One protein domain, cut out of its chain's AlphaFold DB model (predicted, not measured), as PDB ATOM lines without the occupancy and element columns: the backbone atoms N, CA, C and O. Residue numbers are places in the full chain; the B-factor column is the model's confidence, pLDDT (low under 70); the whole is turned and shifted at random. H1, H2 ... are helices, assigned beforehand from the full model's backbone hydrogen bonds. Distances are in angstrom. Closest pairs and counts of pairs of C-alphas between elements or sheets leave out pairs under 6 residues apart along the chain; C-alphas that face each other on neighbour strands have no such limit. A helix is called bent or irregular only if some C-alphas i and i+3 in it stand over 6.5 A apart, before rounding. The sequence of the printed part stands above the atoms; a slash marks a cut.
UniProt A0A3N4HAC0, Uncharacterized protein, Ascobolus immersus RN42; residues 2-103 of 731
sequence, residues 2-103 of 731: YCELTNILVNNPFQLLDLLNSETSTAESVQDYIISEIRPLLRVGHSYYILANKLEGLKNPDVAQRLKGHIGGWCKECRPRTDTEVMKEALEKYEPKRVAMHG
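This is residues 2 to 103 of the 731 residues of an uncharacterized protein of Ascobolus immersus RN42 (UniProt A0A3N4HAC0). Five helices, H1, H2, H5 and H6 with H3, the longest, pack into a body, mostly crossing one another, with H7 at the beginning of H3. H4 lies off to one side in a loop that leaves the far end of H3 and folds back to H5; residues 43 to 50 of this loop stick out. The printed part has 102 residues with seven named helices, H1 to H7 in order, and no named strand: the class is all helix. It is compact, with a radius of gyration of the C-alphas of 13.5 A, and spans 39 by 33 by 22 A.

Start at H1, residues 2 to 11, and look across to H3, residues 27 to 41, the hub, which touches four helices. H1 touches residues 37 to 38 of H3, about perpendicular at 78 degrees; their closest C-alphas, of Leu 5 and Ile 38, are 6.5 A apart. H2, residues 14 to 21, forms a helical hairpin with H3, a shallow tilt of 25 degrees, opposite ways; the closest C-alphas, of Leu 19 and Val 30, are 6.0 A apart. H4, residues 49 to 57, touches no helix. H5, residues 63 to 74, touches H3 about perpendicular at 75 degrees, with the closest C-alphas, of Gln 31 and Ala 64, 6.0 A apart. H6, residues 82 to 92, touches H5 at a steep tilt of 49 degrees, opposite ways; the closest C-alphas, of Lys 68 and Leu 91, are 6.1 A apart. H7, residues 94 to 101, touches residues 27 to 28 of H3, and the closest C-alphas, of Ala 27 and Lys 97, are 5.1 A apart. Every O i to N i+4 pair is within hydrogen-bond range in H1, H2, H4 and H7, against 9 of 11 in H3, 7 of 8 in H5 and 5 of 7 in H6.

Find C-alpha 2 at (-31.377, 12.803, 14.008); from there H1 runs 14.0 A to C-alpha 11. H2 spans 10.2 A. H3 begins at C-alpha 27 at (-34.453, -5.637, 11.869) and runs 22.0 A. H4 spans 11.4 A, H5 15.0 A and H6 16.1 A. H5 and H6 are irregular: C-alphas 71 and 74 are 7.3 A apart, and C-alphas 83 and 86 are 7.2 A apart. H7, 10.5 A, ends at C-alpha 101 at (-35.455, -10.015, 16.439).

The two C-alphas farthest apart, of Glu 23 and His 46, are 39.6 A apart. The printed part has no cut, and no link is long. In the B-factor column the mean pLDDT of the printed part is 80.1; look at residues 41 to 61 for the values under 70.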
ATOM      1  N   TYR A   2     -30.162  13.486  14.510       81.12
ATOM      2  CA  TYR A   2     -31.377  12.803  14.008       81.12
ATOM      3  C   TYR A   2     -32.206  13.672  13.040       81.12
ATOM      4  O   TYR A   2     -32.750  13.122  12.091       81.12
ATOM      5  N   CYS A   3     -32.201  15.007  13.179       86.31
ATOM      6  CA  CYS A   3     -32.764  15.908  12.163       86.31
ATOM      7  C   CYS A   3     -32.003  15.870  10.822       86.31
ATOM      8  O   CYS A   3     -32.616  15.899   9.763       86.31
ATOM      9  N   GLU A   4     -30.670  15.798  10.852       83.12
ATOM     10  CA  GLU A   4     -29.823  15.748   9.645       83.12
ATOM     11  C   GLU A   4     -29.909  14.379   8.970       83.12
ATOM     12  O   GLU A   4     -30.053  14.303   7.759       83.12
ATOM     13  N   LEU A   5     -29.911  13.307   9.760       84.00
ATOM     14  CA  LEU A   5     -30.198  11.955   9.303       84.00
ATOM     15  C   LEU A   5     -31.589  11.887   8.669       84.00
ATOM     16  O   LEU A   5     -31.733  11.347   7.585       84.00
ATOM     17  N   THR A   6     -32.597  12.497   9.303       88.19
ATOM     18  CA  THR A   6     -33.942  12.626   8.721       88.19
ATOM     19  C   THR A   6     -33.880  13.328   7.363       88.19
ATOM     20  O   THR A   6     -34.502  12.852   6.427       88.19
ATOM     21  N   ASN A   7     -33.093  14.399   7.206       87.44
ATOM     22  CA  ASN A   7     -32.925  15.056   5.902       87.44
ATOM     23  C   ASN A   7     -32.304  14.135   4.847       87.44
ATOM     24  O   ASN A   7     -32.760  14.125   3.712       87.44
ATOM     25  N   ILE A   8     -31.273  13.372   5.209       86.12
ATOM     26  CA  ILE A   8     -30.602  12.451   4.282       86.12
ATOM     27  C   ILE A   8     -31.555  11.345   3.846       86.12
ATOM     28  O   ILE A   8     -31.708  11.104   2.654       86.12
ATOM     29  N   LEU A   9     -32.244  10.738   4.811       87.31
ATOM     30  CA  LEU A   9     -33.177   9.645   4.565       87.31
ATOM     31  C   LEU A   9     -34.418  10.100   3.792       87.31
ATOM     32  O   LEU A   9     -34.925   9.344   2.979       87.31
ATOM     33  N   VAL A  10     -34.889  11.334   3.989       87.56
ATOM     34  CA  VAL A  10     -35.990  11.900   3.190       87.56
ATOM     35  C   VAL A  10     -35.543  12.214   1.761       87.56
ATOM     36  O   VAL A  10     -36.313  12.018   0.828       87.56
ATOM     37  N   ASN A  11     -34.300  12.664   1.566       85.75
ATOM     38  CA  ASN A  11     -33.765  12.972   0.236       85.75
ATOM     39  C   ASN A  11     -33.410  11.716  -0.579       85.75
ATOM     40  O   ASN A  11     -33.307  11.799  -1.802       85.75
ATOM     41  N   ASN A  12     -33.216  10.569   0.076       86.06
ATOM     42  CA  ASN A  12     -32.992   9.279  -0.574       86.06
ATOM     43  C   ASN A  12     -33.731   8.151   0.176       86.06
ATOM     44  O   ASN A  12     -33.104   7.353   0.879       86.06
ATOM     45  N   PRO A  13     -35.071   8.093   0.072       86.62
ATOM     46  CA  PRO A  13     -35.868   7.213   0.917       86.62
ATOM     47  C   PRO A  13     -35.894   5.771   0.410       86.62
ATOM     48  O   PRO A  13     -36.140   4.865   1.199       86.62
ATOM     49  N   PHE A  14     -35.623   5.547  -0.880       89.00
ATOM     50  CA  PHE A  14     -35.872   4.277  -1.567       89.00
ATOM     51  C   PHE A  14     -35.239   3.076  -0.859       89.00
ATOM     52  O   PHE A  14     -35.946   2.139  -0.522       89.00
ATOM     53  N   GLN A  15     -33.955   3.143  -0.502       88.75
ATOM     54  CA  GLN A  15     -33.268   2.011   0.133       88.75
ATOM     55  C   GLN A  15     -33.795   1.700   1.544       88.75
ATOM     56  O   GLN A  15     -33.962   0.534   1.899       88.75
ATOM     57  N   LEU A  16     -34.111   2.722   2.351       89.81
ATOM     58  CA  LEU A  16     -34.706   2.503   3.673       89.81
ATOM     59  C   LEU A  16     -36.138   1.974   3.560       89.81
ATOM     60  O   LEU A  16     -36.531   1.098   4.325       89.81
ATOM     61  N   LEU A  17     -36.921   2.514   2.626       89.81
ATOM     62  CA  LEU A  17     -38.294   2.083   2.386       89.81
ATOM     63  C   LEU A  17     -38.338   0.644   1.869       89.81
ATOM     64  O   LEU A  17     -39.146  -0.133   2.369       89.81
ATOM     65  N   ASP A  18     -37.450   0.263   0.955       92.06
ATOM     66  CA  ASP A  18     -37.331  -1.108   0.454       92.06
ATOM     67  C   ASP A  18     -36.981  -2.070   1.590       92.06
ATOM     68  O   ASP A  18     -37.628  -3.105   1.755       92.06
ATOM     69  N   LEU A  19     -36.031  -1.699   2.455       91.44
ATOM     70  CA  LEU A  19     -35.701  -2.486   3.643       91.44
ATOM     71  C   LEU A  19     -36.852  -2.541   4.656       91.44
ATOM     72  O   LEU A  19     -37.019  -3.551   5.325       91.44
ATOM     73  N   LEU A  20     -37.663  -1.499   4.810       90.56
ATOM     74  CA  LEU A  20     -38.791  -1.516   5.750       90.56
ATOM     75  C   LEU A  20     -40.005  -2.283   5.206       90.56
ATOM     76  O   LEU A  20     -40.731  -2.895   5.990       90.56
ATOM     77  N   ASN A  21     -40.209  -2.268   3.887       89.50
ATOM     78  CA  ASN A  21     -41.350  -2.885   3.211       89.50
ATOM     79  C   ASN A  21     -41.090  -4.323   2.751       89.50
ATOM     80  O   ASN A  21     -42.048  -5.075   2.597       89.50
ATOM     81  N   SER A  22     -39.832  -4.712   2.534       90.25
ATOM     82  CA  SER A  22     -39.482  -6.078   2.152       90.25
ATOM     83  C   SER A  22     -39.838  -7.064   3.262       90.25
ATOM     84  O   SER A  22     -39.513  -6.840   4.425       90.25
ATOM     85  N   GLU A  23     -40.460  -8.189   2.924       84.56
ATOM     86  CA  GLU A  23     -40.735  -9.261   3.888       84.56
ATOM     87  C   GLU A  23     -39.462 -10.021   4.287       84.56
ATOM     88  O   GLU A  23     -39.373 -10.540   5.399       84.56
ATOM     89  N   THR A  24     -38.444 -10.025   3.421       85.31
ATOM     90  CA  THR A  24     -37.195 -10.778   3.615       85.31
ATOM     91  C   THR A  24     -36.141 -10.022   4.423       85.31
ATOM     92  O   THR A  24     -35.155 -10.615   4.860       85.31
ATOM     93  N   SER A  25     -36.324  -8.721   4.658       88.94
ATOM     94  CA  SER A  25     -35.379  -7.910   5.430       88.94
ATOM     95  C   SER A  25     -35.539  -8.105   6.944       88.94
ATOM     96  O   SER A  25     -36.648  -8.129   7.493       88.94
ATOM     97  N   THR A  26     -34.415  -8.181   7.654       89.62
ATOM     98  CA  THR A  26     -34.371  -8.313   9.119       89.62
ATOM     99  C   THR A  26     -34.301  -6.945   9.805       89.62
ATOM    100  O   THR A  26     -33.902  -5.948   9.201       89.62
ATOM    101  N   ALA A  27     -34.640  -6.870  11.096       86.50
ATOM    102  CA  ALA A  27     -34.453  -5.637  11.869       86.50
ATOM    103  C   ALA A  27     -32.982  -5.183  11.913       86.50
ATOM    104  O   ALA A  27     -32.723  -3.982  11.905       86.50
ATOM    105  N   GLU A  28     -32.037  -6.127  11.901       86.06
ATOM    106  CA  GLU A  28     -30.598  -5.851  11.834       86.06
ATOM    107  C   GLU A  28     -30.231  -5.147  10.526       86.06
ATOM    108  O   GLU A  28     -29.612  -4.091  10.572       86.06
ATOM    109  N   SER A  29     -30.733  -5.623   9.379       88.19
ATOM    110  CA  SER A  29     -30.477  -4.974   8.082       88.19
ATOM    111  C   SER A  29     -30.965  -3.517   8.030       88.19
ATOM    112  O   SER A  29     -30.287  -2.643   7.491       88.19
ATOM    113  N   VAL A  30     -32.107  -3.224   8.667       88.38
ATOM    114  CA  VAL A  30     -32.638  -1.858   8.799       88.38
ATOM    115  C   VAL A  30     -31.753  -1.012   9.723       88.38
ATOM    116  O   VAL A  30     -31.482   0.153   9.424       88.38
ATOM    117  N   GLN A  31     -31.294  -1.569  10.850       86.25
ATOM    118  CA  GLN A  31     -30.391  -0.868  11.766       86.25
ATOM    119  C   GLN A  31     -29.039  -0.573  11.113       86.25
ATOM    120  O   GLN A  31     -28.565   0.558  11.213       86.25
ATOM    121  N   ASP A  32     -28.458  -1.547  10.417       85.50
ATOM    122  CA  ASP A  32     -27.163  -1.434   9.750       85.50
ATOM    123  C   ASP A  32     -27.180  -0.366   8.663       85.50
ATOM    124  O   ASP A  32     -26.258   0.447   8.598       85.50
ATOM    125  N   TYR A  33     -28.261  -0.294   7.882       89.94
ATOM    126  CA  TYR A  33     -28.451   0.768   6.899       89.94
ATOM    127  C   TYR A  33     -28.544   2.154   7.557       89.94
ATOM    128  O   TYR A  33     -27.860   3.102   7.175       89.94
ATOM    129  N   ILE A  34     -29.345   2.300   8.616       87.31
ATOM    130  CA  ILE A  34     -29.444   3.586   9.322       87.31
ATOM    131  C   ILE A  34     -28.086   3.971   9.931       87.31
ATOM    132  O   ILE A  34     -27.701   5.140   9.905       87.31
ATOM    133  N   ILE A  35     -27.331   3.007  10.462       83.88
ATOM    134  CA  ILE A  35     -25.980   3.233  10.987       83.88
ATOM    135  C   ILE A  35     -25.013   3.613   9.860       83.88
ATOM    136  O   ILE A  35     -24.187   4.505  10.072       83.88
ATOM    137  N   SER A  36     -25.106   2.994   8.677       84.62
ATOM    138  CA  SER A  36     -24.261   3.337   7.531       84.62
ATOM    139  C   SER A  36     -24.515   4.755   7.043       84.62
ATOM    140  O   SER A  36     -23.547   5.438   6.739       84.62
ATOM    141  N   GLU A  37     -25.757   5.241   7.080       85.94
ATOM    142  CA  GLU A  37     -26.097   6.634   6.750       85.94
ATOM    143  C   GLU A  37     -25.670   7.629   7.840       85.94
ATOM    144  O   GLU A  37     -25.289   8.770   7.567       85.94
ATOM    145  N   ILE A  38     -25.665   7.200   9.105       75.56
ATOM    146  CA  ILE A  38     -25.142   8.011  10.209       75.56
ATOM    147  C   ILE A  38     -23.615   8.139  10.107       75.56
ATOM    148  O   ILE A  38     -23.085   9.223  10.353       75.56
ATOM    149  N   ARG A  39     -22.893   7.067   9.750       73.25
ATOM    150  CA  ARG A  39     -21.421   6.967   9.824       73.25
ATOM    151  C   ARG A  39     -20.658   8.076   9.063       73.25
ATOM    152  O   ARG A  39     -19.657   8.554   9.598       73.25
ATOM    153  N   PRO A  40     -21.082   8.558   7.883       71.00
ATOM    154  CA  PRO A  40     -20.489   9.727   7.229       71.00
ATOM    155  C   PRO A  40     -20.657  11.035   8.014       71.00
ATOM    156  O   PRO A  40     -19.743  11.863   8.030       71.00
ATOM    157  N   LEU A  41     -21.782  11.217   8.718       64.75
ATOM    158  CA  LEU A  41     -22.074  12.418   9.520       64.75
ATOM    159  C   LEU A  41     -21.240  12.516  10.795       64.75
ATOM    160  O   LEU A  41     -21.147  13.571  11.421       64.75
ATOM    161  N   LEU A  42     -20.620  11.408  11.181       63.84
ATOM    162  CA  LEU A  42     -19.864  11.263  12.409       63.84
ATOM    163  C   LEU A  42     -18.465  11.928  12.361       63.84
ATOM    164  O   LEU A  42     -17.811  12.056  13.387       63.84
ATOM    165  N   ARG A  43     -17.974  12.426  11.217       56.78
ATOM    166  CA  ARG A  43     -16.574  12.895  11.076       56.78
ATOM    167  C   ARG A  43     -16.238  14.308  11.611       56.78
ATOM    168  O   ARG A  43     -15.117  14.763  11.393       56.78
ATOM    169  N   VAL A  44     -17.124  15.017  12.329       48.38
ATOM    170  CA  VAL A  44     -16.866  16.421  12.745       48.38
ATOM    171  C   VAL A  44     -17.250  16.725  14.215       48.38
ATOM    172  O   VAL A  44     -18.421  16.915  14.527       48.38
ATOM    173  N   GLY A  45     -16.261  16.870  15.120       52.59
ATOM    174  CA  GLY A  45     -16.394  17.570  16.428       52.59
ATOM    175  C   GLY A  45     -16.160  16.752  17.720       52.59
ATOM    176  O   GLY A  45     -15.975  15.550  17.666       52.59
ATOM    177  N   HIS A  46     -16.140  17.399  18.905       47.06
ATOM    178  CA  HIS A  46     -15.819  16.788  20.225       47.06
ATOM    179  C   HIS A  46     -17.030  16.242  21.022       47.06
ATOM    180  O   HIS A  46     -16.864  15.356  21.856       47.06
ATOM    181  N   SER A  47     -18.260  16.703  20.759       50.84
ATOM    182  CA  SER A  47     -19.507  16.116  21.309       50.84
ATOM    183  C   SER A  47     -19.779  14.692  20.794       50.84
ATOM    184  O   SER A  47     -20.627  13.970  21.316       50.84
ATOM    185  N   TYR A  48     -19.016  14.306  19.779       51.31
ATOM    186  CA  TYR A  48     -19.065  13.078  19.011       51.31
ATOM    187  C   TYR A  48     -18.407  11.877  19.713       51.31
ATOM    188  O   TYR A  48     -18.973  10.789  19.680       51.31
ATOM    189  N   TYR A  49     -17.303  12.069  20.449       48.25
ATOM    190  CA  TYR A  49     -16.633  10.989  21.200       48.25
ATOM    191  C   TYR A  49     -17.565  10.351  22.244       48.25
ATOM    192  O   TYR A  49     -17.520   9.154  22.495       48.25
ATOM    193  N   ILE A  50     -18.480  11.142  22.816       54.53
ATOM    194  CA  ILE A  50     -19.490  10.670  23.775       54.53
ATOM    195  C   ILE A  50     -20.581   9.845  23.079       54.53
ATOM    196  O   ILE A  50     -21.160   8.963  23.705       54.53
ATOM    197  N   LEU A  51     -20.898  10.135  21.814       53.78
ATOM    198  CA  LEU A  51     -21.941   9.426  21.077       53.78
ATOM    199  C   LEU A  51     -21.405   8.156  20.416       53.78
ATOM    200  O   LEU A  51     -22.065   7.133  20.519       53.78
ATOM    201  N   ALA A  52     -20.203   8.207  19.829       54.81
ATOM    202  CA  ALA A  52     -19.472   7.033  19.360       54.81
ATOM    203  C   ALA A  52     -19.259   6.044  20.516       54.81
ATOM    204  O   ALA A  52     -19.745   4.930  20.425       54.81
ATOM    205  N   ASN A  53     -18.760   6.495  21.678       54.28
ATOM    206  CA  ASN A  53     -18.663   5.644  22.876       54.28
ATOM    207  C   ASN A  53     -20.021   5.171  23.423       54.28
ATOM    208  O   ASN A  53     -20.087   4.148  24.096       54.28
ATOM    209  N   LYS A  54     -21.122   5.902  23.189       55.28
ATOM    210  CA  LYS A  54     -22.471   5.443  23.572       55.28
ATOM    211  C   LYS A  54     -23.044   4.433  22.586       55.28
ATOM    212  O   LYS A  54     -23.798   3.575  23.018       55.28
ATOM    213  N   LEU A  55     -22.737   4.549  21.297       55.47
ATOM    214  CA  LEU A  55     -23.151   3.595  20.270       55.47
ATOM    215  C   LEU A  55     -22.287   2.325  20.326       55.47
ATOM    216  O   LEU A  55     -22.832   1.241  20.191       55.47
ATOM    217  N   GLU A  56     -20.990   2.455  20.615       54.56
ATOM    218  CA  GLU A  56     -20.049   1.346  20.841       54.56
ATOM    219  C   GLU A  56     -20.235   0.691  22.223       54.56
ATOM    220  O   GLU A  56     -20.043  -0.511  22.371       54.56
ATOM    221  N   GLY A  57     -20.636   1.459  23.245       52.88
ATOM    222  CA  GLY A  57     -20.831   0.964  24.615       52.88
ATOM    223  C   GLY A  57     -22.223   0.395  24.915       52.88
ATOM    224  O   GLY A  57     -22.393  -0.326  25.900       52.88
ATOM    225  N   LEU A  58     -23.238   0.701  24.101       53.12
ATOM    226  CA  LEU A  58     -24.547   0.052  24.179       53.12
ATOM    227  C   LEU A  58     -24.506  -1.193  23.292       53.12
ATOM    228  O   LEU A  58     -24.407  -1.068  22.079       53.12
ATOM    229  N   LYS A  59     -24.629  -2.391  23.871       52.78
ATOM    230  CA  LYS A  59     -24.912  -3.606  23.090       52.78
ATOM    231  C   LYS A  59     -26.242  -3.382  22.341       52.78
ATOM    232  O   LYS A  59     -27.292  -3.394  22.976       52.78
ATOM    233  N   ASN A  60     -26.176  -3.105  21.036       55.94
ATOM    234  CA  ASN A  60     -27.282  -2.811  20.108       55.94
ATOM    235  C   ASN A  60     -28.180  -1.605  20.469       55.94
ATOM    236  O   ASN A  60     -29.284  -1.771  20.999       55.94
ATOM    237  N   PRO A  61     -27.777  -0.359  20.154       68.62
ATOM    238  CA  PRO A  61     -28.700   0.765  20.186       68.62
ATOM    239  C   PRO A  61     -29.718   0.618  19.047       68.62
ATOM    240  O   PRO A  61     -29.368   0.764  17.884       68.62
ATOM    241  N   ASP A  62     -30.991   0.395  19.382       81.62
ATOM    242  CA  ASP A  62     -32.106   0.368  18.421       81.62
ATOM    243  C   ASP A  62     -32.315   1.760  17.780       81.62
ATOM    244  O   ASP A  62     -33.119   2.592  18.225       81.62
ATOM    245  N   VAL A  63     -31.483   2.064  16.779       84.44
ATOM    246  CA  VAL A  63     -31.395   3.369  16.111       84.44
ATOM    247  C   VAL A  63     -32.662   3.696  15.332       84.44
ATOM    248  O   VAL A  63     -33.046   4.866  15.288       84.44
ATOM    249  N   ALA A  64     -33.338   2.678  14.799       87.81
ATOM    250  CA  ALA A  64     -34.596   2.802  14.078       87.81
ATOM    251  C   ALA A  64     -35.726   3.243  15.017       87.81
ATOM    252  O   ALA A  64     -36.429   4.208  14.712       87.81
ATOM    253  N   GLN A  65     -35.839   2.664  16.222       87.56
ATOM    254  CA  GLN A  65     -36.834   3.130  17.194       87.56
ATOM    255  C   GLN A  65     -36.539   4.539  17.709       87.56
ATOM    256  O   GLN A  65     -37.454   5.327  17.964       87.56
ATOM    257  N   ARG A  66     -35.260   4.893  17.865       86.69
ATOM    258  CA  ARG A  66     -34.873   6.260  18.243       86.69
ATOM    259  C   ARG A  66     -35.214   7.262  17.148       86.69
ATOM    260  O   ARG A  66     -35.714   8.337  17.482       86.69
ATOM    261  N   LEU A  67     -34.989   6.908  15.881       89.25
ATOM    262  CA  LEU A  67     -35.398   7.706  14.728       89.25
ATOM    263  C   LEU A  67     -36.925   7.856  14.697       89.25
ATOM    264  O   LEU A  67     -37.400   8.987  14.689       89.25
ATOM    265  N   LYS A  68     -37.678   6.754  14.825       91.19
ATOM    266  CA  LYS A  68     -39.150   6.743  14.916       91.19
ATOM    267  C   LYS A  68     -39.662   7.652  16.030       91.19
ATOM    268  O   LYS A  68     -40.492   8.526  15.796       91.19
ATOM    269  N   GLY A  69     -39.125   7.512  17.243       87.38
ATOM    270  CA  GLY A  69     -39.478   8.381  18.361       87.38
ATOM    271  C   GLY A  69     -39.144   9.844  18.071       87.38
ATOM    272  O   GLY A  69     -39.938  10.729  18.378       87.38
ATOM    273  N   HIS A  70     -37.978  10.117  17.480       89.75
ATOM    274  CA  HIS A  70     -37.533  11.470  17.149       89.75
ATOM    275  C   HIS A  70     -38.489  12.167  16.181       89.75
ATOM    276  O   HIS A  70     -38.983  13.245  16.517       89.75
ATOM    277  N   ILE A  71     -38.788  11.543  15.038       89.31
ATOM    278  CA  ILE A  71     -39.681  12.111  14.019       89.31
ATOM    279  C   ILE A  71     -41.152  12.104  14.461       89.31
ATOM    280  O   ILE A  71     -41.889  13.018  14.116       89.31
ATOM    281  N   GLY A  72     -41.585  11.126  15.264       83.62
ATOM    282  CA  GLY A  72     -42.983  10.985  15.688       83.62
ATOM    283  C   GLY A  72     -43.357  11.716  16.984       83.62
ATOM    284  O   GLY A  72     -44.537  11.922  17.249       83.62
ATOM    285  N   GLY A  73     -42.390  12.111  17.818       81.69
ATOM    286  CA  GLY A  73     -42.679  12.507  19.203       81.69
ATOM    287  C   GLY A  73     -42.028  13.804  19.676       81.69
ATOM    288  O   GLY A  73     -42.697  14.820  19.879       81.69
ATOM    289  N   TRP A  74     -40.729  13.741  19.964       78.69
ATOM    290  CA  TRP A  74     -40.034  14.691  20.845       78.69
ATOM    291  C   TRP A  74     -39.198  15.737  20.095       78.69
ATOM    292  O   TRP A  74     -38.796  16.729  20.707       78.69
ATOM    293  N   CYS A  75     -38.971  15.576  18.785       87.44
ATOM    294  CA  CYS A  75     -38.333  16.606  17.969       87.44
ATOM    295  C   CYS A  75     -39.348  17.649  17.504       87.44
ATOM    296  O   CYS A  75     -40.284  17.332  16.778       87.44
ATOM    297  N   LYS A  76     -39.142  18.913  17.872       86.44
ATOM    298  CA  LYS A  76     -40.031  20.009  17.458       86.44
ATOM    299  C   LYS A  76     -39.890  20.386  15.979       86.44
ATOM    300  O   LYS A  76     -40.815  20.974  15.440       86.44
ATOM    301  N   GLU A  77     -38.760  20.057  15.349       88.44
ATOM    302  CA  GLU A  77     -38.468  20.390  13.945       88.44
ATOM    303  C   GLU A  77     -38.939  19.298  12.979       88.44
ATOM    304  O   GLU A  77     -39.559  19.600  11.966       88.44
ATOM    305  N   CYS A  78     -38.684  18.023  13.292       87.81
ATOM    306  CA  CYS A  78     -39.058  16.902  12.422       87.81
ATOM    307  C   CYS A  78     -40.514  16.459  12.584       87.81
ATOM    308  O   CYS A  78     -41.092  15.937  11.643       87.81
ATOM    309  N   ARG A  79     -41.129  16.671  13.753       89.75
ATOM    310  CA  ARG A  79     -42.518  16.263  13.985       89.75
ATOM    311  C   ARG A  79     -43.541  16.908  13.039       89.75
ATOM    312  O   ARG A  79     -44.363  16.152  12.525       89.75
ATOM    313  N   PRO A  80     -43.532  18.236  12.801       89.25
ATOM    314  CA  PRO A  80     -44.530  18.885  11.947       89.25
ATOM    315  C   PRO A  80     -44.266  18.733  10.438       89.25
ATOM    316  O   PRO A  80     -45.003  19.299   9.639       89.25
ATOM    317  N   ARG A  81     -43.198  18.036  10.033       90.81
ATOM    318  CA  ARG A  81     -42.775  17.937   8.634       90.81
ATOM    319  C   ARG A  81     -43.577  16.898   7.857       90.81
ATOM    320  O   ARG A  81     -43.518  15.714   8.178       90.81
ATOM    321  N   THR A  82     -44.250  17.339   6.799       89.19
ATOM    322  CA  THR A  82     -45.074  16.486   5.929       89.19
ATOM    323  C   THR A  82     -44.245  15.557   5.039       89.19
ATOM    324  O   THR A  82     -44.658  14.438   4.763       89.19
ATOM    325  N   ASP A  83     -43.031  15.961   4.659       88.50
ATOM    326  CA  ASP A  83     -42.091  15.137   3.885       88.50
ATOM    327  C   ASP A  83     -41.533  13.938   4.676       88.50
ATOM    328  O   ASP A  83     -40.868  13.072   4.114       88.50
ATOM    329  N   THR A  84     -41.831  13.848   5.979       90.25
ATOM    330  CA  THR A  84     -41.451  12.708   6.828       90.25
ATOM    331  C   THR A  84     -42.561  11.672   7.016       90.25
ATOM    332  O   THR A  84     -42.282  10.629   7.601       90.25
ATOM    333  N   GLU A  85     -43.788  11.909   6.533       90.31
ATOM    334  CA  GLU A  85     -44.936  11.011   6.775       90.31
ATOM    335  C   GLU A  85     -44.723   9.610   6.188       90.31
ATOM    336  O   GLU A  85     -44.839   8.625   6.910       90.31
ATOM    337  N   VAL A  86     -44.254   9.512   4.939       89.19
ATOM    338  CA  VAL A  86     -43.937   8.222   4.292       89.19
ATOM    339  C   VAL A  86     -42.911   7.419   5.104       89.19
ATOM    340  O   VAL A  86     -43.006   6.201   5.241       89.19
ATOM    341  N   MET A  87     -41.932   8.102   5.702       89.88
ATOM    342  CA  MET A  87     -40.928   7.468   6.556       89.88
ATOM    343  C   MET A  87     -41.485   7.099   7.940       89.88
ATOM    344  O   MET A  87     -41.072   6.084   8.500       89.88
ATOM    345  N   LYS A  88     -42.412   7.885   8.506       91.00
ATOM    346  CA  LYS A  88     -43.115   7.543   9.754       91.00
ATOM    347  C   LYS A  88     -43.915   6.258   9.570       91.00
ATOM    348  O   LYS A  88     -43.711   5.333  10.351       91.00
ATOM    349  N   GLU A  89     -44.723   6.184   8.514       90.06
ATOM    350  CA  GLU A  89     -45.509   5.001   8.149       90.06
ATOM    351  C   GLU A  89     -44.609   3.783   7.905       90.06
ATOM    352  O   GLU A  89     -44.841   2.701   8.446       90.06
ATOM    353  N   ALA A  90     -43.509   3.947   7.168       87.38
ATOM    354  CA  ALA A  90     -42.566   2.855   6.943       87.38
ATOM    355  C   ALA A  90     -41.884   2.381   8.239       87.38
ATOM    356  O   ALA A  90     -41.717   1.180   8.453       87.38
ATOM    357  N   LEU A  91     -41.522   3.290   9.150       90.94
ATOM    358  CA  LEU A  91     -40.943   2.939  10.453       90.94
ATOM    359  C   LEU A  91     -41.962   2.296  11.409       90.94
ATOM    360  O   LEU A  91     -41.572   1.718  12.429       90.94
ATOM    361  N   GLU A  92     -43.262   2.338  11.120       89.50
ATOM    362  CA  GLU A  92     -44.235   1.506  11.834       89.50
ATOM    363  C   GLU A  92     -44.056   0.024  11.515       89.50
ATOM    364  O   GLU A  92     -44.078  -0.794  12.439       89.50
ATOM    365  N   LYS A  93     -43.714  -0.306  10.265       90.06
ATOM    366  CA  LYS A  93     -43.421  -1.676   9.808       90.06
ATOM    367  C   LYS A  93     -42.123  -2.256  10.381       90.06
ATOM    368  O   LYS A  93     -41.903  -3.463  10.324       90.06
ATOM    369  N   TYR A  94     -41.285  -1.426  11.004       90.50
ATOM    370  CA  TYR A  94     -40.116  -1.891  11.752       90.50
ATOM    371  C   TYR A  94     -40.485  -2.602  13.066       90.50
ATOM    372  O   TYR A  94     -39.757  -3.485  13.513       90.50
ATOM    373  N   GLU A  95     -41.608  -2.249  13.700       86.62
ATOM    374  CA  GLU A  95     -41.968  -2.778  15.024       86.62
ATOM    375  C   GLU A  95     -42.161  -4.311  15.023       86.62
ATOM    376  O   GLU A  95     -41.539  -4.968  15.861       86.62
ATOM    377  N   PRO A  96     -42.892  -4.920  14.065       85.06
ATOM    378  CA  PRO A  96     -42.960  -6.379  13.937       85.06
ATOM    379  C   PRO A  96     -41.587  -7.036  13.729       85.06
ATOM    380  O   PRO A  96     -41.276  -8.036  14.378       85.06
ATOM    381  N   LYS A  97     -40.725  -6.440  12.889       87.62
ATOM    382  CA  LYS A  97     -39.361  -6.936  12.624       87.62
ATOM    383  C   LYS A  97     -38.501  -6.911  13.890       87.62
ATOM    384  O   LYS A  97     -37.760  -7.852  14.167       87.62
ATOM    385  N   ARG A  98     -38.621  -5.851  14.692       85.19
ATOM    386  CA  ARG A  98     -37.923  -5.710  15.974       85.19
ATOM    387  C   ARG A  98     -38.397  -6.730  17.003       85.19
ATOM    388  O   ARG A  98     -37.580  -7.300  17.724       85.19
ATOM    389  N   VAL A  99     -39.709  -6.923  17.107       84.50
ATOM    390  CA  VAL A  99     -40.295  -7.911  18.018       84.50
ATOM    391  C   VAL A  99     -39.791  -9.305  17.653       84.50
ATOM    392  O   VAL A  99     -39.319 -10.013  18.539       84.50
ATOM    393  N   ALA A 100     -39.773  -9.659  16.365       83.56
ATOM    394  CA  ALA A 100     -39.192 -10.913  15.889       83.56
ATOM    395  C   ALA A 100     -37.709 -11.061  16.288       83.56
ATOM    396  O   ALA A 100     -37.341 -12.073  16.882       83.56
ATOM    397  N   MET A 101     -36.885 -10.025  16.078       82.00
ATOM    398  CA  MET A 101     -35.455 -10.015  16.439       82.00
ATOM    399  C   MET A 101     -35.198 -10.266  17.938       82.00
ATOM    400  O   MET A 101     -34.200 -10.882  18.301       82.00
ATOM    401  N   HIS A 102     -36.085  -9.816  18.827       78.69
ATOM    402  CA  HIS A 102     -35.908  -9.963  20.278       78.69
ATOM    403  C   HIS A 102     -36.604 -11.188  20.897       78.69
ATOM    404  O   HIS A 102     -36.655 -11.314  22.127       78.69
ATOM    405  N   GLY A 103     -37.101 -12.116  20.075       82.81
ATOM    406  CA  GLY A 103     -37.736 -13.357  20.533       82.81
ATOM    407  C   GLY A 103     -39.265 -13.295  20.596       82.81
ATOM    408  O   GLY A 103     -39.876 -13.996  21.401       82.81
TER     409      GLY A 103